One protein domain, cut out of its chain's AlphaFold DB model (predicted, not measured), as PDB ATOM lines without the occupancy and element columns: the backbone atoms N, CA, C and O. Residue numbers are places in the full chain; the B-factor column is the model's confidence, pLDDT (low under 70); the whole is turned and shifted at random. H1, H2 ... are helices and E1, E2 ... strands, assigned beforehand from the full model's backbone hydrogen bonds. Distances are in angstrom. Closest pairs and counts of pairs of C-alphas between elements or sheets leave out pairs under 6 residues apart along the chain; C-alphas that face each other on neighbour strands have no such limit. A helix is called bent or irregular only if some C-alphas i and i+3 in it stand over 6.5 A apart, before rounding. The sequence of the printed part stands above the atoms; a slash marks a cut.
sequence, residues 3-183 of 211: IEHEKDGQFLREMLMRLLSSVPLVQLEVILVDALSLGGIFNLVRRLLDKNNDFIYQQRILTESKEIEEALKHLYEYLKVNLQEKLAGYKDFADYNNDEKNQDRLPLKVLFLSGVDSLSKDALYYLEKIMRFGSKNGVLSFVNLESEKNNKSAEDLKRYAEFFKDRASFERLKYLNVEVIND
ATOM      1  N   ILE A   3     -49.848  -4.814  21.756       59.62
ATOM      2  CA  ILE A   3     -50.560  -4.582  23.014       59.62
ATOM      3  C   ILE A   3     -51.428  -5.804  23.356       59.62
ATOM      4  O   ILE A   3     -51.832  -6.552  22.462       59.62
ATOM      5  N   GLU A   4     -51.668  -6.016  24.651       56.69
ATOM      6  CA  GLU A   4     -52.603  -7.007  25.194       56.69
ATOM      7  C   GLU A   4     -53.703  -6.284  25.983       56.69
ATOM      8  O   GLU A   4     -53.434  -5.250  26.593       56.69
ATOM      9  N   HIS A   5     -54.910  -6.861  26.017       57.44
ATOM     10  CA  HIS A   5     -56.067  -6.355  26.774       57.44
ATOM     11  C   HIS A   5     -56.582  -4.986  26.311       57.44
ATOM     12  O   HIS A   5     -56.915  -4.127  27.130       57.44
ATOM     13  N   GLU A   6     -56.661  -4.785  25.000       62.16
ATOM     14  CA  GLU A   6     -57.031  -3.511  24.411       62.16
ATOM     15  C   GLU A   6     -58.210  -3.663  23.448       62.16
ATOM     16  O   GLU A   6     -58.073  -3.694  22.222       62.16
ATOM     17  N   LYS A   7     -59.398  -3.750  24.049       60.47
ATOM     18  CA  LYS A   7     -60.636  -4.121  23.353       60.47
ATOM     19  C   LYS A   7     -61.080  -3.116  22.301       60.47
ATOM     20  O   LYS A   7     -61.662  -3.494  21.288       60.47
ATOM     21  N   ASP A   8     -60.783  -1.841  22.523       68.19
ATOM     22  CA  ASP A   8     -61.372  -0.769  21.728       68.19
ATOM     23  C   ASP A   8     -60.462  -0.303  20.583       68.19
ATOM     24  O   ASP A   8     -60.888   0.539  19.795       68.19
ATOM     25  N   GLY A   9     -59.222  -0.804  20.463       74.31
ATOM     26  CA  GLY A   9     -58.264  -0.442  19.402       74.31
ATOM     27  C   GLY A   9     -57.752   1.011  19.433       74.31
ATOM     28  O   GLY A   9     -57.312   1.545  18.412       74.31
ATOM     29  N   GLN A  10     -57.841   1.670  20.586       78.62
ATOM     30  CA  GLN A  10     -57.280   2.986  20.897       78.62
ATOM     31  C   GLN A  10     -55.775   3.096  20.598       78.62
ATOM     32  O   GLN A  10     -55.373   4.034  19.924       78.62
ATOM     33  N   PHE A  11     -54.935   2.150  21.010       79.94
ATOM     34  CA  PHE A  11     -53.498   2.129  20.749       79.94
ATOM     35  C   PHE A  11     -53.211   2.155  19.251       79.94
ATOM     36  O   PHE A  11     -52.380   2.944  18.800       79.94
ATOM     37  N   LEU A  12     -53.918   1.336  18.464       84.62
ATOM     38  CA  LEU A  12     -53.756   1.334  17.010       84.62
ATOM     39  C   LEU A  12     -54.134   2.697  16.409       84.62
ATOM     40  O   LEU A  12     -53.409   3.197  15.548       84.62
ATOM     41  N   ARG A  13     -55.211   3.334  16.893       83.62
ATOM     42  CA  ARG A  13     -55.594   4.694  16.476       83.62
ATOM     43  C   ARG A  13     -54.554   5.741  16.868       83.62
ATOM     44  O   ARG A  13     -54.148   6.535  16.024       83.62
ATOM     45  N   GLU A  14     -54.098   5.729  18.115       80.38
ATOM     46  CA  GLU A  14     -53.093   6.659  18.631       80.38
ATOM     47  C   GLU A  14     -51.790   6.562  17.847       80.38
ATOM     48  O   GLU A  14     -51.224   7.576  17.434       80.38
ATOM     49  N   MET A  15     -51.321   5.338  17.610       82.62
ATOM     50  CA  MET A  15     -50.091   5.106  16.867       82.62
ATOM     51  C   MET A  15     -50.213   5.526  15.408       82.62
ATOM     52  O   MET A  15     -49.260   6.082  14.861       82.62
ATOM     53  N   LEU A  16     -51.381   5.332  14.794       86.62
ATOM     54  CA  LEU A  16     -51.637   5.824  13.450       86.62
ATOM     55  C   LEU A  16     -51.596   7.354  13.397       86.62
ATOM     56  O   LEU A  16     -50.891   7.911  12.563       86.62
ATOM     57  N   MET A  17     -52.279   8.044  14.310       81.31
ATOM     58  CA  MET A  17     -52.284   9.512  14.327       81.31
ATOM     59  C   MET A  17     -50.891  10.099  14.557       81.31
ATOM     60  O   MET A  17     -50.509  11.072  13.905       81.31
ATOM     61  N   ARG A  18     -50.107   9.472  15.435       78.62
ATOM     62  CA  ARG A  18     -48.704   9.834  15.665       78.62
ATOM     63  C   ARG A  18     -47.861   9.649  14.409       78.62
ATOM     64  O   ARG A  18     -47.120  10.552  14.043       78.62
ATOM     65  N   LEU A  19     -47.998   8.513  13.727       84.12
ATOM     66  CA  LEU A  19     -47.273   8.238  12.488       84.12
ATOM     67  C   LEU A  19     -47.577   9.287  11.412       84.12
ATOM     68  O   LEU A  19     -46.652   9.854  10.833       84.12
ATOM     69  N   LEU A  20     -48.862   9.562  11.172       82.88
ATOM     70  CA  LEU A  20     -49.288  10.502  10.135       82.88
ATOM     71  C   LEU A  20     -48.862  11.947  10.435       82.88
ATOM     72  O   LEU A  20     -48.762  12.752   9.514       82.88
ATOM     73  N   SER A  21     -48.614  12.279  11.703       77.75
ATOM     74  CA  SER A  21     -48.158  13.613  12.111       77.75
ATOM     75  C   SER A  21     -46.644  13.807  11.975       77.75
ATOM     76  O   SER A  21     -46.193  14.948  11.924       77.75
ATOM     77  N   SER A  22     -45.870  12.720  11.898       74.81
ATOM     78  CA  SER A  22     -44.403  12.775  11.983       74.81
ATOM     79  C   SER A  22     -43.680  12.323  10.720       74.81
ATOM     80  O   SER A  22     -42.514  12.660  10.533       74.81
ATOM     81  N   VAL A  23     -44.340  11.555   9.848       76.50
ATOM     82  CA  VAL A  23     -43.719  11.020   8.630       76.50
ATOM     83  C   VAL A  23     -44.292  11.710   7.390       76.50
ATOM     84  O   VAL A  23     -45.514  11.754   7.232       76.50
ATOM     85  N   PRO A  24     -43.446  12.216   6.467       80.06
ATOM     86  CA  PRO A  24     -43.917  12.753   5.195       80.06
ATOM     87  C   PRO A  24     -44.723  11.711   4.410       80.06
ATOM     88  O   PRO A  24     -44.219  10.628   4.112       80.06
ATOM     89  N   LEU A  25     -45.949  12.057   4.006       82.31
ATOM     90  CA  LEU A  25     -46.877  11.113   3.361       82.31
ATOM     91  C   LEU A  25     -46.341  10.529   2.045       82.31
ATOM     92  O   LEU A  25     -46.646   9.395   1.704       82.31
ATOM     93  N   VAL A  26     -45.490  11.267   1.324       80.12
ATOM     94  CA  VAL A  26     -44.817  10.779   0.102       80.12
ATOM     95  C   VAL A  26     -43.833   9.637   0.334       80.12
ATOM     96  O   VAL A  26     -43.496   8.937  -0.614       80.12
ATOM     97  N   GLN A  27     -43.351   9.464   1.562       82.12
ATOM     98  CA  GLN A  27     -42.422   8.399   1.940       82.12
ATOM     99  C   GLN A  27     -43.123   7.313   2.757       82.12
ATOM    100  O   GLN A  27     -42.445   6.498   3.376       82.12
ATOM    101  N   LEU A  28     -44.458   7.300   2.778       89.75
ATOM    102  CA  LEU A  28     -45.242   6.435   3.643       89.75
ATOM    103  C   LEU A  28     -46.227   5.585   2.834       89.75
ATOM    104  O   LEU A  28     -46.969   6.099   2.004       89.75
ATOM    105  N   GLU A  29     -46.276   4.289   3.132       94.44
ATOM    106  CA  GLU A  29     -47.385   3.408   2.759       94.44
ATOM    107  C   GLU A  29     -47.959   2.779   4.035       94.44
ATOM    108  O   GLU A  29     -47.246   2.128   4.796       94.44
ATOM    109  N   VAL A  30     -49.250   2.972   4.287       95.50
ATOM    110  CA  VAL A  30     -49.968   2.469   5.456       95.50
ATOM    111  C   VAL A  30     -50.938   1.381   5.023       95.50
ATOM    112  O   VAL A  30     -51.801   1.601   4.173       95.50
ATOM    113  N   ILE A  31     -50.828   0.215   5.649       96.75
ATOM    114  CA  ILE A  31     -51.756  -0.904   5.502       96.75
ATOM    115  C   ILE A  31     -52.572  -1.004   6.784       96.75
ATOM    116  O   ILE A  31     -52.019  -1.164   7.873       96.75
ATOM    117  N   LEU A  32     -53.892  -0.903   6.640       95.94
ATOM    118  CA  LEU A  32     -54.850  -0.944   7.740       95.94
ATOM    119  C   LEU A  32     -55.659  -2.231   7.634       95.94
ATOM    120  O   LEU A  32     -56.381  -2.420   6.659       95.94
ATOM    121  N   VAL A  33     -55.545  -3.098   8.634       94.88
ATOM    122  CA  VAL A  33     -56.256  -4.376   8.710       94.88
ATOM    123  C   VAL A  33     -57.132  -4.396   9.953       94.88
ATOM    124  O   VAL A  33     -56.649  -4.231  11.073       94.88
ATOM    125  N   ASP A  34     -58.420  -4.642   9.746       92.19
ATOM    126  CA  ASP A  34     -59.423  -4.779  10.797       92.19
ATOM    127  C   ASP A  34     -60.327  -5.969  10.483       92.19
ATOM    128  O   ASP A  34     -61.418  -5.835   9.925       92.19
ATOM    129  N   ALA A  35     -59.833  -7.160  10.815       88.69
ATOM    130  CA  ALA A  35     -60.462  -8.415  10.423       88.69
ATOM    131  C   ALA A  35     -61.679  -8.802  11.287       88.69
ATOM    132  O   ALA A  35     -62.311  -9.820  11.013       88.69
ATOM    133  N   LEU A  36     -61.991  -8.038  12.344       85.31
ATOM    134  CA  LEU A  36     -63.062  -8.370  13.296       85.31
ATOM    135  C   LEU A  36     -64.187  -7.336  13.342       85.31
ATOM    136  O   LEU A  36     -65.334  -7.715  13.557       85.31
ATOM    137  N   SER A  37     -63.898  -6.046  13.137       83.94
ATOM    138  CA  SER A  37     -64.884  -4.979  13.372       83.94
ATOM    139  C   SER A  37     -65.327  -4.229  12.112       83.94
ATOM    140  O   SER A  37     -65.911  -3.149  12.202       83.94
ATOM    141  N   LEU A  38     -65.074  -4.793  10.923       82.88
ATOM    142  CA  LEU A  38     -65.442  -4.206   9.622       82.88
ATOM    143  C   LEU A  38     -64.937  -2.756   9.452       82.88
ATOM    144  O   LEU A  38     -65.632  -1.858   8.964       82.88
ATOM    145  N   GLY A  39     -63.703  -2.515   9.895       82.38
ATOM    146  CA  GLY A  39     -63.065  -1.201   9.863       82.38
ATOM    147  C   GLY A  39     -63.483  -0.258  10.993       82.38
ATOM    148  O   GLY A  39     -63.186   0.936  10.910       82.38
ATOM    149  N   GLY A  40     -64.173  -0.760  12.019       85.06
ATOM    150  CA  GLY A  40     -64.584  -0.010  13.199       85.06
ATOM    151  C   GLY A  40     -63.414   0.637  13.942       85.06
ATOM    152  O   GLY A  40     -63.502   1.809  14.323       85.06
ATOM    153  N   ILE A  41     -62.288  -0.073  14.066       84.56
ATOM    154  CA  ILE A  41     -61.090   0.413  14.769       84.56
ATOM    155  C   ILE A  41     -60.529   1.666  14.092       84.56
ATOM    156  O   ILE A  41     -60.130   2.612  14.775       84.56
ATOM    157  N   PHE A  42     -60.554   1.702  12.758       87.94
ATOM    158  CA  PHE A  42     -59.996   2.783  11.941       87.94
ATOM    159  C   PHE A  42     -61.064   3.707  11.345       87.94
ATOM    160  O   PHE A  42     -60.804   4.395  10.357       87.94
ATOM    161  N   ASN A  43     -62.254   3.788  11.947       83.75
ATOM    162  CA  ASN A  43     -63.349   4.638  11.461       83.75
ATOM    163  C   ASN A  43     -62.931   6.098  11.201       83.75
ATOM    164  O   ASN A  43     -63.395   6.709  10.239       83.75
ATOM    165  N   LEU A  44     -62.023   6.642  12.019       78.19
ATOM    166  CA  LEU A  44     -61.470   7.995  11.856       78.19
ATOM    167  C   LEU A  44     -60.785   8.190  10.494       78.19
ATOM    168  O   LEU A  44     -60.914   9.243   9.871       78.19
ATOM    169  N   VAL A  45     -60.111   7.151  10.002       80.75
ATOM    170  CA  VAL A  45     -59.315   7.172   8.771       80.75
ATOM    171  C   VAL A  45     -60.189   7.153   7.528       80.75
ATOM    172  O   VAL A  45     -59.726   7.531   6.460       80.75
ATOM    173  N   ARG A  46     -61.477   6.800   7.639       82.50
ATOM    174  CA  ARG A  46     -62.408   6.804   6.496       82.50
ATOM    175  C   ARG A  46     -62.460   8.159   5.785       82.50
ATOM    176  O   ARG A  46     -62.645   8.202   4.577       82.50
ATOM    177  N   ARG A  47     -62.235   9.258   6.515       79.56
ATOM    178  CA  ARG A  47     -62.152  10.621   5.957       79.56
ATOM    179  C   ARG A  47     -60.865  10.882   5.168       79.56
ATOM    180  O   ARG A  47     -60.819  11.815   4.379       79.56
ATOM    181  N   LEU A  48     -59.835  10.069   5.392       77.62
ATOM    182  CA  LEU A  48     -58.538  10.118   4.717       77.62
ATOM    183  C   LEU A  48     -58.459   9.157   3.520       77.62
ATOM    184  O   LEU A  48     -57.487   9.228   2.771       77.62
ATOM    185  N   LEU A  49     -59.464   8.295   3.306       78.69
ATOM    186  CA  LEU A  49     -59.573   7.378   2.159       78.69
ATOM    187  C   LEU A  49     -59.997   8.115   0.873       78.69
ATOM    188  O   LEU A  49     -60.961   7.748   0.202       78.69
ATOM    189  N   ASP A  50     -59.303   9.202   0.550       77.25
ATOM    190  CA  ASP A  50     -59.496   9.937  -0.696       77.25
ATOM    191  C   ASP A  50     -58.713   9.255  -1.828       77.25
ATOM    192  O   ASP A  50     -57.590   8.792  -1.630       77.25
ATOM    193  N   LYS A  51     -59.270   9.238  -3.044       70.56
ATOM    194  CA  LYS A  51     -58.624   8.640  -4.229       70.56
ATOM    195  C   LYS A  51     -57.275   9.264  -4.586       70.56
ATOM    196  O   LYS A  51     -56.506   8.682  -5.346       70.56
ATOM    197  N   ASN A  52     -57.003  10.457  -4.078       73.06
ATOM    198  CA  ASN A  52     -55.759  11.177  -4.297       73.06
ATOM    199  C   ASN A  52     -54.706  10.876  -3.228       73.06
ATOM    200  O   ASN A  52     -53.532  11.171  -3.445       73.06
ATOM    201  N   ASN A  53     -55.120  10.277  -2.112       79.25
ATOM    202  CA  ASN A  53     -54.247   9.890  -1.020       79.25
ATOM    203  C   ASN A  53     -53.686   8.498  -1.330       79.25
ATOM    204  O   ASN A  53     -54.316   7.471  -1.090       79.25
ATOM    205  N   ASP A  54     -52.496   8.476  -1.921       83.94
ATOM    206  CA  ASP A  54     -51.777   7.262  -2.327       83.94
ATOM    207  C   ASP A  54     -51.066   6.550  -1.164       83.94
ATOM    208  O   ASP A  54     -50.648   5.406  -1.311       83.94
ATOM    209  N   PHE A  55     -50.969   7.194   0.004       89.69
ATOM    210  CA  PHE A  55     -50.258   6.649   1.160       89.69
ATOM    211  C   PHE A  55     -51.017   5.531   1.888       89.69
ATOM    212  O   PHE A  55     -50.418   4.849   2.709       89.69
ATOM    213  N   ILE A  56     -52.317   5.330   1.637       92.75
ATOM    214  CA  ILE A  56     -53.084   4.214   2.218       92.75
ATOM    215  C   ILE A  56     -53.226   3.123   1.164       92.75
ATOM    216  O   ILE A  56     -53.808   3.340   0.099       92.75
ATOM    217  N   TYR A  57     -52.727   1.931   1.480       94.12
ATOM    218  CA  TYR A  57     -52.753   0.783   0.584       94.12
ATOM    219  C   TYR A  57     -54.180   0.461   0.130       94.12
ATOM    220  O   TYR A  57     -55.091   0.297   0.945       94.12
ATOM    221  N   GLN A  58     -54.374   0.405  -1.190       91.94
ATOM    222  CA  GLN A  58     -55.676   0.220  -1.844       91.94
ATOM    223  C   GLN A  58     -56.785   1.189  -1.383       91.94
ATOM    224  O   GLN A  58     -57.960   0.927  -1.641       91.94
ATOM    225  N   GLN A  59     -56.430   2.294  -0.715       91.38
ATOM    226  CA  GLN A  59     -57.352   3.338  -0.255       91.38
ATOM    227  C   GLN A  59     -58.524   2.797   0.571       91.38
ATOM    228  O   GLN A  59     -59.635   3.327   0.522       91.38
ATOM    229  N   ARG A  60     -58.290   1.736   1.352       91.88
ATOM    230  CA  ARG A  60     -59.323   1.136   2.196       91.88
ATOM    231  C   ARG A  60     -58.751   0.513   3.461       91.88
ATOM    232  O   ARG A  60     -57.547   0.318   3.595       91.88
ATOM    233  N   ILE A  61     -59.655   0.179   4.374       94.38
ATOM    234  CA  ILE A  61     -59.365  -0.694   5.508       94.38
ATOM    235  C   ILE A  61     -59.677  -2.123   5.060       94.38
ATOM    236  O   ILE A  61     -60.769  -2.376   4.556       94.38
ATOM    237  N   LEU A  62     -58.717  -3.030   5.208       95.50
ATOM    238  CA  LEU A  62     -58.839  -4.420   4.783       95.50
ATOM    239  C   LEU A  62     -59.559  -5.230   5.860       95.50
ATOM    240  O   LEU A  62     -59.118  -5.281   7.010       95.50
ATOM    241  N   THR A  63     -60.658  -5.864   5.473       94.19
ATOM    242  CA  THR A  63     -61.497  -6.690   6.359       94.19
ATOM    243  C   THR A  63     -61.589  -8.132   5.868       94.19
ATOM    244  O   THR A  63     -61.812  -9.040   6.661       94.19
ATOM    245  N   GLU A  64     -61.382  -8.351   4.568       93.31
ATOM    246  CA  GLU A  64     -61.528  -9.650   3.920       93.31
ATOM    247  C   GLU A  64     -60.230 -10.458   3.963       93.31
ATOM    248  O   GLU A  64     -59.158  -9.966   3.609       93.31
ATOM    249  N   SER A  65     -60.330 -11.740   4.329       92.25
ATOM    250  CA  SER A  65     -59.168 -12.613   4.568       92.25
ATOM    251  C   SER A  65     -58.182 -12.650   3.392       92.25
ATOM    252  O   SER A  65     -56.974 -12.520   3.589       92.25
ATOM    253  N   LYS A  66     -58.692 -12.747   2.157       94.88
ATOM    254  CA  LYS A  66     -57.856 -12.796   0.950       94.88
ATOM    255  C   LYS A  66     -57.126 -11.475   0.688       94.88
ATOM    256  O   LYS A  66     -55.950 -11.489   0.346       94.88
ATOM    257  N   GLU A  67     -57.801 -10.343   0.882       95.56
ATOM    258  CA  GLU A  67     -57.185  -9.022   0.708       95.56
ATOM    259  C   GLU A  67     -56.087  -8.786   1.753       95.56
ATOM    260  O   GLU A  67     -55.030  -8.234   1.446       95.56
ATOM    261  N   ILE A  68     -56.316  -9.252   2.984       96.56
ATOM    262  CA  ILE A  68     -55.328  -9.191   4.063       96.56
ATOM    263  C   ILE A  68     -54.103 -10.042   3.715       96.56
ATOM    264  O   ILE A  68     -52.975  -9.574   3.854       96.56
ATOM    265  N   GLU A  69     -54.301 -11.270   3.237       97.50
ATOM    266  CA  GLU A  69     -53.205 -12.143   2.808       97.50
ATOM    267  C   GLU A  69     -52.370 -11.505   1.689       97.50
ATOM    268  O   GLU A  69     -51.141 -11.475   1.780       97.50
ATOM    269  N   GLU A  70     -53.019 -10.932   0.673       98.06
ATOM    270  CA  GLU A  70     -52.350 -10.234  -0.430       98.06
ATOM    271  C   GLU A  70     -51.549  -9.017   0.059       98.06
ATOM    272  O   GLU A  70     -50.408  -8.812  -0.366       98.06
ATOM    273  N   ALA A  71     -52.091  -8.243   1.003       97.94
ATOM    274  CA  ALA A  71     -51.396  -7.102   1.592       97.94
ATOM    275  C   ALA A  71     -50.181  -7.520   2.438       97.94
ATOM    276  O   ALA A  71     -49.122  -6.889   2.374       97.94
ATOM    277  N   LEU A  72     -50.291  -8.609   3.201       98.00
ATOM    278  CA  LEU A  72     -49.160  -9.155   3.956       98.00
ATOM    279  C   LEU A  72     -48.097  -9.735   3.016       98.00
ATOM    280  O   LEU A  72     -46.903  -9.512   3.222       98.00
ATOM    281  N   LYS A  73     -48.499 -10.396   1.930       98.19
ATOM    282  CA  LYS A  73     -47.568 -10.849   0.892       98.19
ATOM    283  C   LYS A  73     -46.825  -9.678   0.246       98.19
ATOM    284  O   LYS A  73     -45.614  -9.760   0.063       98.19
ATOM    285  N   HIS A  74     -47.514  -8.574  -0.047       97.50
ATOM    286  CA  HIS A  74     -46.909  -7.341  -0.571       97.50
ATOM    287  C   HIS A  74     -45.824  -6.777   0.357       97.50
ATOM    288  O   HIS A  74     -44.731  -6.441  -0.102       97.50
ATOM    289  N   LEU A  75     -46.078  -6.732   1.670       97.00
ATOM    290  CA  LEU A  75     -45.058  -6.349   2.654       97.00
ATOM    291  C   LEU A  75     -43.890  -7.336   2.697       97.00
ATOM    292  O   LEU A  75     -42.734  -6.923   2.783       97.00
ATOM    293  N   TYR A  76     -44.178  -8.633   2.640       95.56
ATOM    294  CA  TYR A  76     -43.152  -9.666   2.681       95.56
ATOM    295  C   TYR A  76     -42.228  -9.623   1.454       95.56
ATOM    296  O   TYR A  76     -41.008  -9.705   1.600       95.56
ATOM    297  N   GLU A  77     -42.772  -9.427   0.252       96.00
ATOM    298  CA  GLU A  77     -41.967  -9.270  -0.964       96.00
ATOM    299  C   GLU A  77     -41.127  -7.989  -0.931       96.00
ATOM    300  O   GLU A  77     -39.945  -8.015  -1.274       96.00
ATOM    301  N   TYR A  78     -41.683  -6.890  -0.413       94.69
ATOM    302  CA  TYR A  78     -40.915  -5.668  -0.179       94.69
ATOM    303  C   TYR A  78     -39.718  -5.902   0.759       94.69
ATOM    304  O   TYR A  78     -38.609  -5.449   0.476       94.69
ATOM    305  N   LEU A  79     -39.909  -6.674   1.835       90.50
ATOM    306  CA  LEU A  79     -38.819  -7.050   2.737       90.50
ATOM    307  C   LEU A  79     -37.744  -7.885   2.051       90.50
ATOM    308  O   LEU A  79     -36.563  -7.653   2.296       90.50
ATOM    309  N   LYS A  80     -38.131  -8.840   1.199       91.38
ATOM    310  CA  LYS A  80     -37.177  -9.676   0.458       91.38
ATOM    311  C   LYS A  80     -36.289  -8.834  -0.452       91.38
ATOM    312  O   LYS A  80     -35.073  -8.978  -0.377       91.38
ATOM    313  N   VAL A  81     -36.882  -7.935  -1.239       91.00
ATOM    314  CA  VAL A  81     -36.138  -7.031  -2.133       91.00
ATOM    315  C   VAL A  81     -35.199  -6.131  -1.330       91.00
ATOM    316  O   VAL A  81     -34.015  -6.025  -1.648       91.00
ATOM    317  N   ASN A  82     -35.688  -5.526  -0.244       88.00
ATOM    318  CA  ASN A  82     -34.856  -4.668   0.595       88.00
ATOM    319  C   ASN A  82     -33.666  -5.431   1.190       88.00
ATOM    320  O   ASN A  82     -32.537  -4.962   1.090       88.00
ATOM    321  N   LEU A  83     -33.903  -6.612   1.764       83.19
ATOM    322  CA  LEU A  83     -32.864  -7.428   2.400       83.19
ATOM    323  C   LEU A  83     -31.817  -7.957   1.416       83.19
ATOM    324  O   LEU A  83     -30.646  -8.049   1.776       83.19
ATOM    325  N   GLN A  84     -32.240  -8.373   0.222       81.25
ATOM    326  CA  GLN A  84     -31.374  -9.093  -0.716       81.25
ATOM    327  C   GLN A  84     -30.642  -8.164  -1.683       81.25
ATOM    328  O   GLN A  84     -29.527  -8.479  -2.088       81.25
ATOM    329  N   GLU A  85     -31.250  -7.034  -2.043       84.69
ATOM    330  CA  GLU A  85     -30.740  -6.179  -3.115       84.69
ATOM    331  C   GLU A  85     -30.321  -4.807  -2.598       84.69
ATOM    332  O   GLU A  85     -29.204  -4.363  -2.845       84.69
ATOM    333  N   LYS A  86     -31.214  -4.122  -1.874       82.38
ATOM    334  CA  LYS A  86     -31.054  -2.681  -1.628       82.38
ATOM    335  C   LYS A  86     -30.224  -2.354  -0.400       82.38
ATOM    336  O   LYS A  86     -29.408  -1.444  -0.429       82.38
ATOM    337  N   LEU A  87     -30.435  -3.100   0.677       82.75
ATOM    338  CA  LEU A  87     -29.730  -2.907   1.942       82.75
ATOM    339  C   LEU A  87     -28.424  -3.712   1.996       82.75
ATOM    340  O   LEU A  87     -27.742  -3.715   3.018       82.75
ATOM    341  N   ALA A  88     -28.044  -4.375   0.898       81.81
ATOM    342  CA  ALA A  88     -26.759  -5.043   0.779       81.81
ATOM    343  C   ALA A  88     -25.625  -4.007   0.894       81.81
ATOM    344  O   ALA A  88     -25.421  -3.186   0.006       81.81
ATOM    345  N   GLY A  89     -24.897  -4.044   2.011       81.56
ATOM    346  CA  GLY A  89     -23.825  -3.089   2.311       81.56
ATOM    347  C   GLY A  89     -24.235  -1.905   3.193       81.56
ATOM    348  O   GLY A  89     -23.363  -1.124   3.560       81.56
ATOM    349  N   TYR A  90     -25.507  -1.811   3.592       82.50
ATOM    350  CA  TYR A  90     -25.997  -0.836   4.569       82.50
ATOM    351  C   TYR A  90     -26.322  -1.516   5.897       82.50
ATOM    352  O   TYR A  90     -26.656  -2.703   5.948       82.50
ATOM    353  N   LYS A  91     -26.235  -0.767   6.998       79.44
ATOM    354  CA  LYS A  91     -26.552  -1.298   8.330       79.44
ATOM    355  C   LYS A  91     -28.045  -1.595   8.488       79.44
ATOM    356  O   LYS A  91     -28.413  -2.601   9.098       79.44
ATOM    357  N   ASP A  92     -28.886  -0.692   7.994       76.50
ATOM    358  CA  ASP A  92     -30.342  -0.763   8.068       76.50
ATOM    359  C   ASP A  92     -30.999   0.209   7.068       76.50
ATOM    360  O   ASP A  92     -30.338   0.921   6.313       76.50
ATOM    361  N   PHE A  93     -32.330   0.220   7.059       84.00
ATOM    362  CA  PHE A  93     -33.140   1.116   6.235       84.00
ATOM    363  C   PHE A  93     -32.856   2.612   6.462       84.00
ATOM    364  O   PHE A  93     -32.915   3.391   5.512       84.00
ATOM    365  N   ALA A  94     -32.575   3.032   7.702       81.75
ATOM    366  CA  ALA A  94     -32.323   4.440   7.997       81.75
ATOM    367  C   ALA A  94     -30.954   4.866   7.458       81.75
ATOM    368  O   ALA A  94     -30.838   5.937   6.871       81.75
ATOM    369  N   ASP A  95     -29.949   4.004   7.607       82.19
ATOM    370  CA  ASP A  95     -28.620   4.177   7.017       82.19
ATOM    371  C   ASP A  95     -28.703   4.336   5.489       82.19
ATOM    372  O   ASP A  95     -28.202   5.316   4.943       82.19
ATOM    373  N   TYR A  96     -29.458   3.462   4.808       86.50
ATOM    374  CA  TYR A  96     -29.700   3.573   3.363       86.50
ATOM    375  C   TYR A  96     -30.353   4.910   2.975       86.50
ATOM    376  O   TYR A  96     -29.874   5.606   2.084       86.50
ATOM    377  N   ASN A  97     -31.443   5.302   3.640       85.25
ATOM    378  CA  ASN A  97     -32.189   6.512   3.275       85.25
ATOM    379  C   ASN A  97     -31.469   7.829   3.622       85.25
ATOM    380  O   ASN A  97     -31.863   8.879   3.104       85.25
ATOM    381  N   ASN A  98     -30.461   7.781   4.497       85.06
ATOM    382  CA  ASN A  98     -29.640   8.931   4.873       85.06
ATOM    383  C   ASN A  98     -28.382   9.087   4.002       85.06
ATOM    384  O   ASN A  98     -27.775  10.156   4.038       85.06
ATOM    385  N   ASP A  99     -27.990   8.072   3.224       84.56
ATOM    386  CA  ASP A  99     -26.885   8.197   2.270       84.56
ATOM    387  C   ASP A  99     -27.322   9.045   1.063       84.56
ATOM    388  O   ASP A  99     -28.224   8.683   0.303       84.56
ATOM    389  N   GLU A 100     -26.655  10.184   0.873       84.88
ATOM    390  CA  GLU A 100     -26.915  11.136  -0.212       84.88
ATOM    391  C   GLU A 100     -26.722  10.535  -1.613       84.88
ATOM    392  O   GLU A 100     -27.244  11.069  -2.592       84.88
ATOM    393  N   LYS A 101     -26.000   9.412  -1.735       86.44
ATOM    394  CA  LYS A 101     -25.823   8.691  -3.005       86.44
ATOM    395  C   LYS A 101     -27.098   7.987  -3.464       86.44
ATOM    396  O   LYS A 101     -27.242   7.723  -4.659       86.44
ATOM    397  N   ASN A 102     -28.014   7.680  -2.546       83.94
ATOM    398  CA  ASN A 102     -29.254   6.985  -2.864       83.94
ATOM    399  C   ASN A 102     -30.316   7.984  -3.328       83.94
ATOM    400  O   ASN A 102     -30.994   8.636  -2.533       83.94
ATOM    401  N   GLN A 103     -30.471   8.084  -4.647       75.00
ATOM    402  CA  GLN A 103     -31.478   8.951  -5.266       75.00
ATOM    403  C   GLN A 103     -32.907   8.414  -5.065       75.00
ATOM    404  O   GLN A 103     -33.846   9.198  -4.927       75.00
ATOM    405  N   ASP A 104     -33.057   7.090  -4.948       79.62
ATOM    406  CA  ASP A 104     -34.339   6.411  -4.743       79.62
ATOM    407  C   ASP A 104     -34.537   6.018  -3.276       79.62
ATOM    408  O   ASP A 104     -34.329   4.868  -2.875       79.62
ATOM    409  N   ARG A 105     -34.970   6.981  -2.456       83.81
ATOM    410  CA  ARG A 105     -35.316   6.706  -1.054       83.81
ATOM    411  C   ARG A 105     -36.407   5.649  -0.964       83.81
ATOM    412  O   ARG A 105     -37.435   5.716  -1.640       83.81
ATOM    413  N   LEU A 106     -36.206   4.695  -0.066       87.00
ATOM    414  CA  LEU A 106     -37.167   3.639   0.178       87.00
ATOM    415  C   LEU A 106     -38.328   4.165   1.024       87.00
ATOM    416  O   LEU A 106     -38.084   4.802   2.051       87.00
ATOM    417  N   PRO A 107     -39.588   3.896   0.636       90.06
ATOM    418  CA  PRO A 107     -40.732   4.296   1.439       90.06
ATOM    419  C   PRO A 107     -40.796   3.463   2.720       90.06
ATOM    420  O   PRO A 107     -40.590   2.252   2.690       90.06
ATOM    421  N   LEU A 108     -41.129   4.099   3.840       90.38
ATOM    422  CA  LEU A 108     -41.485   3.404   5.066       90.38
ATOM    423  C   LEU A 108     -42.865   2.770   4.880       90.38
ATOM    424  O   LEU A 108     -43.840   3.464   4.587       90.38
ATOM    425  N   LYS A 109     -42.967   1.461   5.095       94.94
ATOM    426  CA  LYS A 109     -44.254   0.769   5.123       94.94
ATOM    427  C   LYS A 109     -44.682   0.517   6.552       94.94
ATOM    428  O   LYS A 109     -43.871   0.111   7.383       94.94
ATOM    429  N   VAL A 110     -45.955   0.734   6.854       95.38
ATOM    430  CA  VAL A 110     -46.477   0.548   8.205       95.38
ATOM    431  C   VAL A 110     -47.742  -0.288   8.185       95.38
ATOM    432  O   VAL A 110     -48.722   0.057   7.533       95.38
ATOM    433  N   LEU A 111     -47.713  -1.388   8.928       96.12
ATOM    434  CA  LEU A 111     -48.838  -2.281   9.141       96.12
ATOM    435  C   LEU A 111     -49.519  -1.949  10.468       96.12
ATOM    436  O   LEU A 111     -48.879  -2.008  11.517       96.12
ATOM    437  N   PHE A 112     -50.820  -1.691  10.419       94.19
ATOM    438  CA  PHE A 112     -51.703  -1.733  11.577       94.19
ATOM    439  C   PHE A 112     -52.650  -2.910  11.416       94.19
ATOM    440  O   PHE A 112     -53.381  -2.973  10.430       94.19
ATOM    441  N   LEU A 113     -52.627  -3.846  12.362       92.94
ATOM    442  CA  LEU A 113     -53.389  -5.083  12.254       92.94
ATOM    443  C   LEU A 113     -54.138  -5.393  13.542       92.94
ATOM    444  O   LEU A 113     -53.537  -5.527  14.606       92.94
ATOM    445  N   SER A 114     -55.449  -5.561  13.408       90.25
ATOM    446  CA  SER A 114     -56.318  -6.157  14.417       90.25
ATOM    447  C   SER A 114     -57.004  -7.402  13.861       90.25
ATOM    448  O   SER A 114     -57.340  -7.456  12.674       90.25
ATOM    449  N   GLY A 115     -57.230  -8.391  14.727       87.38
ATOM    450  CA  GLY A 115     -57.908  -9.633  14.361       87.38
ATOM    451  C   GLY A 115     -56.991 -10.735  13.845       87.38
ATOM    452  O   GLY A 115     -57.298 -11.371  12.838       87.38
ATOM    453  N   VAL A 116     -55.875 -10.988  14.539       86.81
ATOM    454  CA  VAL A 116     -54.927 -12.067  14.191       86.81
ATOM    455  C   VAL A 116     -55.602 -13.442  14.120       86.81
ATOM    456  O   VAL A 116     -55.219 -14.273  13.300       86.81
ATOM    457  N   ASP A 117     -56.653 -13.663  14.910       83.75
ATOM    458  CA  ASP A 117     -57.409 -14.922  14.944       83.75
ATOM    459  C   ASP A 117     -58.159 -15.250  13.646       83.75
ATOM    460  O   ASP A 117     -58.538 -16.406  13.436       83.75
ATOM    461  N   SER A 118     -58.385 -14.251  12.791       87.12
ATOM    462  CA  SER A 118     -59.086 -14.395  11.509       87.12
ATOM    463  C   SER A 118     -58.136 -14.603  10.328       87.12
ATOM    464  O   SER A 118     -58.583 -14.732   9.186       87.12
ATOM    465  N   LEU A 119     -56.824 -14.618  10.573       91.00
ATOM    466  CA  LEU A 119     -55.828 -14.757   9.519       91.00
ATOM    467  C   LEU A 119     -55.743 -16.197   9.003       91.00
ATOM    468  O   LEU A 119     -55.807 -17.169   9.760       91.00
ATOM    469  N   SER A 120     -55.545 -16.328   7.689       92.00
ATOM    470  CA  SER A 120     -55.188 -17.601   7.065       92.00
ATOM    471  C   SER A 120     -53.801 -18.067   7.535       92.00
ATOM    472  O   SER A 120     -53.013 -17.304   8.101       92.00
ATOM    473  N   LYS A 121     -53.466 -19.335   7.279       91.75
ATOM    474  CA  LYS A 121     -52.126 -19.867   7.583       91.75
ATOM    475  C   LYS A 121     -51.027 -19.124   6.820       91.75
ATOM    476  O   LYS A 121     -49.981 -18.842   7.399       91.75
ATOM    477  N   ASP A 122     -51.280 -18.782   5.560       95.00
ATOM    478  CA  ASP A 122     -50.319 -18.064   4.722       95.00
ATOM    479  C   ASP A 122     -50.172 -16.607   5.180       95.00
ATOM    480  O   ASP A 122     -49.054 -16.113   5.325       95.00
ATOM    481  N   ALA A 123     -51.279 -15.950   5.543       95.62
ATOM    482  CA  ALA A 123     -51.255 -14.630   6.168       95.62
ATOM    483  C   ALA A 123     -50.444 -14.626   7.478       95.62
ATOM    484  O   ALA A 123     -49.599 -13.751   7.675       95.62
ATOM    485  N   LEU A 124     -50.637 -15.622   8.352       92.62
ATOM    486  CA  LEU A 124     -49.851 -15.775   9.583       92.62
ATOM    487  C   LEU A 124     -48.362 -15.985   9.295       92.62
ATOM    488  O   LEU A 124     -47.522 -15.373   9.954       92.62
ATOM    489  N   TYR A 125     -48.030 -16.804   8.292       92.75
ATOM    490  CA  TYR A 125     -46.649 -17.003   7.858       92.75
ATOM    491  C   TYR A 125     -46.002 -15.684   7.414       92.75
ATOM    492  O   TYR A 125     -44.900 -15.357   7.862       92.75
ATOM    493  N   TYR A 126     -46.683 -14.891   6.579       95.88
ATOM    494  CA  TYR A 126     -46.172 -13.586   6.155       95.88
ATOM    495  C   TYR A 126     -46.036 -12.620   7.333       95.88
ATOM    496  O   TYR A 126     -44.991 -11.983   7.477       95.88
ATOM    497  N   LEU A 127     -47.041 -12.555   8.213       93.69
ATOM    498  CA  LEU A 127     -47.024 -11.705   9.403       93.69
ATOM    499  C   LEU A 127     -45.833 -12.024  10.317       93.69
ATOM    500  O   LEU A 127     -45.148 -11.106  10.762       93.69
ATOM    501  N   GLU A 128     -45.529 -13.305  10.542       89.75
ATOM    502  CA  GLU A 128     -44.363 -13.729  11.325       89.75
ATOM    503  C   GLU A 128     -43.057 -13.174  10.732       89.75
ATOM    504  O   GLU A 128     -42.228 -12.607  11.450       89.75
ATOM    505  N   LYS A 129     -42.869 -13.288   9.409       88.62
ATOM    506  CA  LYS A 129     -41.669 -12.760   8.738       88.62
ATOM    507  C   LYS A 129     -41.603 -11.241   8.809       88.62
ATOM    508  O   LYS A 129     -40.528 -10.698   9.069       88.62
ATOM    509  N   ILE A 130     -42.736 -10.567   8.635       91.19
ATOM    510  CA  ILE A 130     -42.835  -9.111   8.743       91.19
ATOM    511  C   ILE A 130     -42.463  -8.650  10.149       91.19
ATOM    512  O   ILE A 130     -41.622  -7.773  10.295       91.19
ATOM    513  N   MET A 131     -43.018  -9.260  11.193       84.88
ATOM    514  CA  MET A 131     -42.725  -8.861  12.571       84.88
ATOM    515  C   MET A 131     -41.267  -9.137  12.945       84.88
ATOM    516  O   MET A 131     -40.640  -8.325  13.623       84.88
ATOM    517  N   ARG A 132     -40.697 -10.245  12.458       83.19
ATOM    518  CA  ARG A 132     -39.315 -10.634  12.755       83.19
ATOM    519  C   ARG A 132     -38.267  -9.771  12.052       83.19
ATOM    520  O   ARG A 132     -37.230  -9.478  12.645       83.19
ATOM    521  N   PHE A 133     -38.494  -9.418  10.789       82.81
ATOM    522  CA  PHE A 133     -37.489  -8.748   9.960       82.81
ATOM    523  C   PHE A 133     -37.851  -7.303   9.618       82.81
ATOM    524  O   PHE A 133     -36.989  -6.561   9.163       82.81
ATOM    525  N   GLY A 134     -39.082  -6.867   9.852       83.25
ATOM    526  CA  GLY A 134     -39.598  -5.602   9.340       83.25
ATOM    527  C   GLY A 134     -38.852  -4.367   9.822       83.25
ATOM    528  O   GLY A 134     -38.455  -3.531   9.010       83.25
ATOM    529  N   SER A 135     -38.620  -4.269  11.133       76.25
ATOM    530  CA  SER A 135     -38.179  -3.024  11.779       76.25
ATOM    531  C   SER A 135     -36.854  -2.482  11.241       76.25
ATOM    532  O   SER A 135     -36.697  -1.274  11.101       76.25
ATOM    533  N   LYS A 136     -35.916  -3.366  10.886       74.00
ATOM    534  CA  LYS A 136     -34.616  -2.984  10.309       74.00
ATOM    535  C   LYS A 136     -34.666  -2.729   8.800       74.00
ATOM    536  O   LYS A 136     -33.710  -2.200   8.245       74.00
ATOM    537  N   ASN A 137     -35.763  -3.102   8.145       81.88
ATOM    538  CA  ASN A 137     -35.875  -3.199   6.688       81.88
ATOM    539  C   ASN A 137     -37.011  -2.339   6.114       81.88
ATOM    540  O   ASN A 137     -37.498  -2.602   5.015       81.88
ATOM    541  N   GLY A 138     -37.431  -1.309   6.852       84.94
ATOM    542  CA  GLY A 138     -38.410  -0.333   6.374       84.94
ATOM    543  C   GLY A 138     -39.866  -0.762   6.519       84.94
ATOM    544  O   GLY A 138     -40.725  -0.161   5.880       84.94
ATOM    545  N   VAL A 139     -40.164  -1.779   7.340       90.88
ATOM    546  CA  VAL A 139     -41.545  -2.164   7.669       90.88
ATOM    547  C   VAL A 139     -41.784  -2.089   9.174       90.88
ATOM    548  O   VAL A 139     -41.239  -2.872   9.948       90.88
ATOM    549  N   LEU A 140     -42.636  -1.165   9.608       90.62
ATOM    550  CA  LEU A 140     -43.069  -1.060  10.999       90.62
ATOM    551  C   LEU A 140     -44.411  -1.776  11.183       90.62
ATOM    552  O   LEU A 140     -45.274  -1.725  10.312       90.62
ATOM    553  N   SER A 141     -44.606  -2.458  12.311       89.81
ATOM    554  CA  SER A 141     -45.839  -3.215  12.565       89.81
ATOM    555  C   SER A 141     -46.397  -2.938  13.953       89.81
ATOM    556  O   SER A 141     -45.693  -3.079  14.961       89.81
ATOM    557  N   PHE A 142     -47.676  -2.580  13.982       90.00
ATOM    558  CA  PHE A 142     -48.513  -2.390  15.156       90.00
ATOM    559  C   PHE A 142     -49.621  -3.431  15.114       90.00
ATOM    560  O   PHE A 142     -50.492  -3.383  14.247       90.00
ATOM    561  N   VAL A 143     -49.555  -4.402  16.019       86.88
ATOM    562  CA  VAL A 143     -50.456  -5.555  15.997       86.88
ATOM    563  C   VAL A 143     -51.201  -5.637  17.319       86.88
ATOM    564  O   VAL A 143     -50.572  -5.685  18.376       86.88
ATOM    565  N   ASN A 144     -52.531  -5.663  17.266       85.19
ATOM    566  CA  ASN A 144     -53.334  -6.068  18.410       85.19
ATOM    567  C   ASN A 144     -53.314  -7.602  18.484       85.19
ATOM    568  O   ASN A 144     -53.836  -8.274  17.593       85.19
ATOM    569  N   LEU A 145     -52.648  -8.133  19.514       76.31
ATOM    570  CA  LEU A 145     -52.547  -9.572  19.776       76.31
ATOM    571  C   LEU A 145     -53.595 -10.049  20.793       76.31
ATOM    572  O   LEU A 145     -53.509 -11.192  21.248       76.31
ATOM    573  N   GLU A 146     -54.573  -9.208  21.156       69.75
ATOM    574  CA  GLU A 146     -55.753  -9.681  21.875       69.75
ATOM    575  C   GLU A 146     -56.464 -10.726  21.015       69.75
ATOM    576  O   GLU A 146     -56.842 -10.489  19.867       69.75
ATOM    577  N   SER A 147     -56.551 -11.924  21.575       66.12
ATOM    578  CA  SER A 147     -57.015 -13.120  20.900       66.12
ATOM    579  C   SER A 147     -58.234 -13.615  21.666       66.12
ATOM    580  O   SER A 147     -58.174 -13.822  22.879       66.12
ATOM    581  N   GLU A 148     -59.361 -13.756  20.971       62.97
ATOM    582  CA  GLU A 148     -60.597 -14.297  21.549       62.97
ATOM    583  C   GLU A 148     -60.506 -15.821  21.707       62.97
ATOM    584  O   GLU A 148     -61.269 -16.437  22.454       62.97
ATOM    585  N   LYS A 149     -59.558 -16.449  21.004       60.50
ATOM    586  CA  LYS A 149     -59.299 -17.887  21.033       60.50
ATOM    587  C   LYS A 149     -57.937 -18.109  21.679       60.50
ATOM    588  O   LYS A 149     -56.969 -17.560  21.199       60.50
ATOM    589  N   ASN A 150     -57.796 -18.951  22.702       57.06
ATOM    590  CA  ASN A 150     -56.464 -19.326  23.216       57.06
ATOM    591  C   ASN A 150     -55.632 -20.013  22.109       57.06
ATOM    592  O   ASN A 150     -55.682 -21.235  21.956       57.06
ATOM    593  N   ASN A 151     -54.915 -19.232  21.298       63.78
ATOM    594  CA  ASN A 151     -54.334 -19.672  20.040       63.78
ATOM    595  C   ASN A 151     -52.811 -19.504  20.060       63.78
ATOM    596  O   ASN A 151     -52.286 -18.402  20.225       63.78
ATOM    597  N   LYS A 152     -52.098 -20.615  19.829       69.50
ATOM    598  CA  LYS A 152     -50.626 -20.685  19.820       69.50
ATOM    599  C   LYS A 152     -49.985 -19.663  18.880       69.50
ATOM    600  O   LYS A 152     -48.914 -19.148  19.179       69.50
ATOM    601  N   SER A 153     -50.648 -19.332  17.771       68.88
ATOM    602  CA  SER A 153     -50.135 -18.361  16.799       68.88
ATOM    603  C   SER A 153     -49.925 -16.971  17.403       68.88
ATOM    604  O   SER A 153     -48.909 -16.343  17.123       68.88
ATOM    605  N   ALA A 154     -50.829 -16.501  18.268       70.62
ATOM    606  CA  ALA A 154     -50.656 -15.215  18.939       70.62
ATOM    607  C   ALA A 154     -49.460 -15.251  19.903       70.62
ATOM    608  O   ALA A 154     -48.672 -14.311  19.937       70.62
ATOM    609  N   GLU A 155     -49.275 -16.351  20.640       73.25
ATOM    610  CA  GLU A 155     -48.144 -16.533  21.563       73.25
ATOM    611  C   GLU A 155     -46.788 -16.575  20.848       73.25
ATOM    612  O   GLU A 155     -45.821 -15.977  21.325       73.25
ATOM    613  N   ASP A 156     -46.704 -17.238  19.694       74.56
ATOM    614  CA  ASP A 156     -45.470 -17.291  18.907       74.56
ATOM    615  C   ASP A 156     -45.098 -15.907  18.348       74.56
ATOM    616  O   ASP A 156     -43.926 -15.521  18.385       74.56
ATOM    617  N   LEU A 157     -46.086 -15.106  17.923       76.38
ATOM    618  CA  LEU A 157     -45.859 -13.736  17.443       76.38
ATOM    619  C   LEU A 157     -45.323 -12.798  18.536       76.38
ATOM    620  O   LEU A 157     -44.517 -11.912  18.234       76.38
ATOM    621  N   LYS A 158     -45.680 -13.019  19.810       75.69
ATOM    622  CA  LYS A 158     -45.153 -12.234  20.946       75.69
ATOM    623  C   LYS A 158     -43.631 -12.317  21.067       75.69
ATOM    624  O   LYS A 158     -43.011 -11.370  21.541       75.69
ATOM    625  N   ARG A 159     -43.003 -13.407  20.605       73.62
ATOM    626  CA  ARG A 159     -41.537 -13.587  20.651       73.62
ATOM    627  C   ARG A 159     -40.784 -12.634  19.724       73.62
ATOM    628  O   ARG A 159     -39.604 -12.379  19.943       73.62
ATOM    629  N   TYR A 160     -41.454 -12.137  18.687       66.62
ATOM    630  CA  TYR A 160     -40.864 -11.262  17.671       66.62
ATOM    631  C   TYR A 160     -41.256  -9.799  17.842       66.62
ATOM    632  O   TYR A 160     -40.838  -8.951  17.057       66.62
ATOM    633  N   ALA A 161     -42.062  -9.488  18.854       65.75
ATOM    634  CA  ALA A 161     -42.626  -8.171  19.031       65.75
ATOM    635  C   ALA A 161     -42.174  -7.562  20.355       65.75
ATOM    636  O   ALA A 161     -42.167  -8.211  21.397       65.75
ATOM    637  N   GLU A 162     -41.817  -6.281  20.326       61.75
ATOM    638  CA  GLU A 162     -41.671  -5.521  21.563       61.75
ATOM    639  C   GLU A 162     -43.058  -5.311  22.184       61.75
ATOM    640  O   GLU A 162     -43.971  -4.797  21.521       61.75
ATOM    641  N   PHE A 163     -43.203  -5.744  23.437       53.16
ATOM    642  CA  PHE A 163     -44.417  -5.560  24.223       53.16
ATOM    643  C   PHE A 163     -44.569  -4.095  24.620       53.16
ATOM    644  O   PHE A 163     -43.677  -3.520  25.250       53.16
ATOM    645  N   PHE A 164     -45.697  -3.492  24.259       50.47
ATOM    646  CA  PHE A 164     -46.018  -2.120  24.614       50.47
ATOM    647  C   PHE A 164     -46.729  -2.099  25.971       50.47
ATOM    648  O   PHE A 164     -47.930  -2.342  26.057       50.47
ATOM    649  N   LYS A 165     -45.964  -1.853  27.044       47.50
ATOM    650  CA  LYS A 165     -46.472  -1.903  28.425       47.50
ATOM    651  C   LYS A 165     -46.889  -0.532  28.972       47.50
ATOM    652  O   LYS A 165     -47.784  -0.475  29.807       47.50
ATOM    653  N   ASP A 166     -46.266   0.558  28.507       45.66
ATOM    654  CA  ASP A 166     -46.573   1.939  28.918       45.66
ATOM    655  C   ASP A 166     -45.920   3.021  28.017       45.66
ATOM    656  O   ASP A 166     -45.150   2.729  27.095       45.66
ATOM    657  N   ARG A 167     -46.195   4.301  28.332       44.88
ATOM    658  CA  ARG A 167     -45.662   5.488  27.637       44.88
ATOM    659  C   ARG A 167     -44.131   5.665  27.746       44.88
ATOM    660  O   ARG A 167     -43.577   6.438  26.972       44.88
ATOM    661  N   ALA A 168     -43.420   4.985  28.647       43.31
ATOM    662  CA  ALA A 168     -41.954   5.077  28.709       43.31
ATOM    663  C   ALA A 168     -41.282   4.316  27.547       43.31
ATOM    664  O   ALA A 168     -40.182   4.657  27.113       43.31
ATOM    665  N   SER A 169     -42.001   3.356  26.955       45.09
ATOM    666  CA  SER A 169     -41.590   2.609  25.755       45.09
ATOM    667  C   SER A 169     -41.392   3.508  24.516       45.09
ATOM    668  O   SER A 169     -40.713   3.113  23.567       45.09
ATOM    669  N   PHE A 170     -41.923   4.741  24.532       48.62
ATOM    670  CA  PHE A 170     -41.758   5.731  23.458       48.62
ATOM    671  C   PHE A 170     -40.330   6.277  23.326       48.62
ATOM    672  O   PHE A 170     -39.968   6.732  22.243       48.62
ATOM    673  N   GLU A 171     -39.486   6.199  24.363       43.16
ATOM    674  CA  GLU A 171     -38.104   6.697  24.285       43.16
ATOM    675  C   GLU A 171     -37.257   5.983  23.222       43.16
ATOM    676  O   GLU A 171     -36.289   6.549  22.715       43.16
ATOM    677  N   ARG A 172     -37.632   4.757  22.842       44.97
ATOM    678  CA  ARG A 172     -36.963   4.016  21.769       44.97
ATOM    679  C   ARG A 172     -37.392   4.462  20.378       44.97
ATOM    680  O   ARG A 172     -36.646   4.219  19.447       44.97
ATOM    681  N   LEU A 173     -38.522   5.156  20.228       47.81
ATOM    682  CA  LEU A 173     -39.015   5.696  18.951       47.81
ATOM    683  C   LEU A 173     -38.448   7.092  18.640       47.81
ATOM    684  O   LEU A 173     -38.925   7.752  17.720       47.81
ATOM    685  N   LYS A 174     -37.413   7.548  19.365       42.25
ATOM    686  CA  LYS A 174     -36.744   8.846  19.141       42.25
ATOM    687  C   LYS A 174     -36.253   9.038  17.699       42.25
ATOM    688  O   LYS A 174     -36.244  10.164  17.220       42.25
ATOM    689  N   TYR A 175     -35.926   7.962  16.979       41.72
ATOM    690  CA  TYR A 175     -35.548   8.028  15.559       41.72
ATOM    691  C   TYR A 175     -36.702   8.423  14.617       41.72
ATOM    692  O   TYR A 175     -36.448   8.755  13.465       41.72
ATOM    693  N   LEU A 176     -37.955   8.405  15.087       39.44
ATOM    694  CA  LEU A 176     -39.128   8.856  14.332       39.44
ATOM    695  C   LEU A 176     -39.498  10.331  14.599       39.44
ATOM    696  O   LEU A 176     -40.484  10.786  14.032       39.44
ATOM    697  N   ASN A 177     -38.752  11.069  15.445       35.88
ATOM    698  CA  ASN A 177     -38.991  12.493  15.759       35.88
ATOM    699  C   ASN A 177     -40.481  12.833  16.011       35.88
ATOM    700  O   ASN A 177     -41.055  13.730  15.402       35.88
ATOM    701  N   VAL A 178     -41.136  12.075  16.894       40.38
ATOM    702  CA  VAL A 178     -42.588  12.165  17.118       40.38
ATOM    703  C   VAL A 178     -42.902  13.027  18.343       40.38
ATOM    704  O   VAL A 178     -42.557  12.647  19.462       40.38
ATOM    705  N   GLU A 179     -43.615  14.142  18.162       33.75
ATOM    706  CA  GLU A 179     -44.280  14.842  19.269       33.75
ATOM    707  C   GLU A 179     -45.511  14.052  19.753       33.75
ATOM    708  O   GLU A 179     -46.269  13.473  18.971       33.75
ATOM    709  N   VAL A 180     -45.709  13.995  21.072       36.34
ATOM    710  CA  VAL A 180     -46.777  13.206  21.702       36.34
ATOM    711  C   VAL A 180     -48.124  13.917  21.553       36.34
ATOM    712  O   VAL A 180     -48.435  14.830  22.313       36.34
ATOM    713  N   ILE A 181     -48.963  13.450  20.627       39.00
ATOM    714  CA  ILE A 181     -50.384  13.820  20.570       39.00
ATOM    715  C   ILE A 181     -51.170  12.808  21.423       39.00
ATOM    716  O   ILE A 181     -51.218  11.622  21.099       39.00
ATOM    717  N   ASN A 182     -51.729  13.258  22.552       37.44
ATOM    718  CA  ASN A 182     -52.570  12.441  23.441       37.44
ATOM    719  C   ASN A 182     -54.009  12.334  22.899       37.44
ATOM    720  O   ASN A 182     -54.613  13.347  22.556       37.44
ATOM    721  N   ASP A 183     -54.588  11.130  22.932       39.94
ATOM    722  CA  ASP A 183     -55.948  10.847  22.428       39.94
ATOM    723  C   ASP A 183     -57.079  11.394  23.303       39.94
ATOM    724  O   ASP A 183     -58.197  11.592  22.843       39.94
TER     725      ASP A 183
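This is residues 3 to 183 of the 211 residues of an uncharacterized protein of Helicobacter pylori UM067 (UniProt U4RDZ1). Picture a narrow parallel sheet of three strands, E1 E2 E3, as the middle layer of three layers, helices on both faces of a sheet: H3 and H5 cover one face and H1 covers the other. Long H3 runs on past the strands toward H4, which lies with residues 99 to 103 at one end of the longest axis, while H6 packs loosely on H5 and H7 lies loosely by the last residue of H1. The printed part has 181 residues with seven named helices and three named strands, in the order H1 E1 H2 H3 H4 E2 H5 E3 H6 H7, class mixed. It is compact and rounded, with a radius of gyration of the C-alphas of 15.8 A and spans of 48 by 37 by 33 A.

Start at E2, residues 108 to 114, the inner strand. Edge strand E1, residues 28 to 34, is its parallel neighbour at 9 degrees, with N 31 and O 110 2.8 A apart, within hydrogen-bond range. Edge strand E3, residues 139 to 144, is parallel to E2 at 13 degrees, with N 142 and O 111 at 2.8 A. H3, residues 65 to 86, is on the sheet at a height of 9.9 A; its closest C-alphas to E1 are Ile 68 and Val 33, 6.8 A. H5, residues 121 to 133, is on the same face and touches H3 at C-alphas Ala 123 and Glu 69, 4.6 A, at a steep tilt of 36 degrees, only just past shallow. E2, H5, E3 form a strand-helix-strand unit, two parallel neighbour strands with a helix between, its crossover right-handed; E1, H2 H3 H4, E2 form another. H1, residues 10 to 22, is on the opposite face at a height of 9.5 A, over E2 and E3, along the strands. H2, residues 43 to 48, is near H1, with 6 pairs of C-alphas within 10 A. H4, residues 93 to 98, is apart from H3, but only just, at 8.1 A. H6, residues 152 to 158, only just touches H5, with 3 pairs of C-alphas within 8 A, the closest Leu 157 and Glu 128 at 6.3 A. H7, residues 167 to 176, is close to H1 but not clearly touching, Leu 176 and Ser 22 having the closest C-alphas, 7.0 A. Each O i to N i+4 pair is within hydrogen-bond range in H1, H3, H4, H5 and H6, but 0 of 2 in H2 and 0 of 6 in H7, where O i to N i+3 gives 2 of 3 and 4 of 7.

Find C-alpha 108 at (-41.485, 3.404, 5.066); E2 runs 20.0 A from there, E1 19.4 A and E3 16.4 A. From C-alpha 65 at (-59.168, -12.613, 4.568) H3 runs 30.5 A; H1 and H5 each measure 18.5 A. H7 ends at C-alpha 176, (-39.128, 8.856, 14.332), and is irregular: C-alphas 172 and 175 are 7.5 A apart.

The two C-alphas farthest apart are those of Lys 101 and Asn 150, 49.1 A. The printed part has no cut, and its long link is residues 49 to 64. Look for pLDDT under 70 at residues 3 to 8, 146 to 153 and 160 to 183; the mean of the printed part is 79.1.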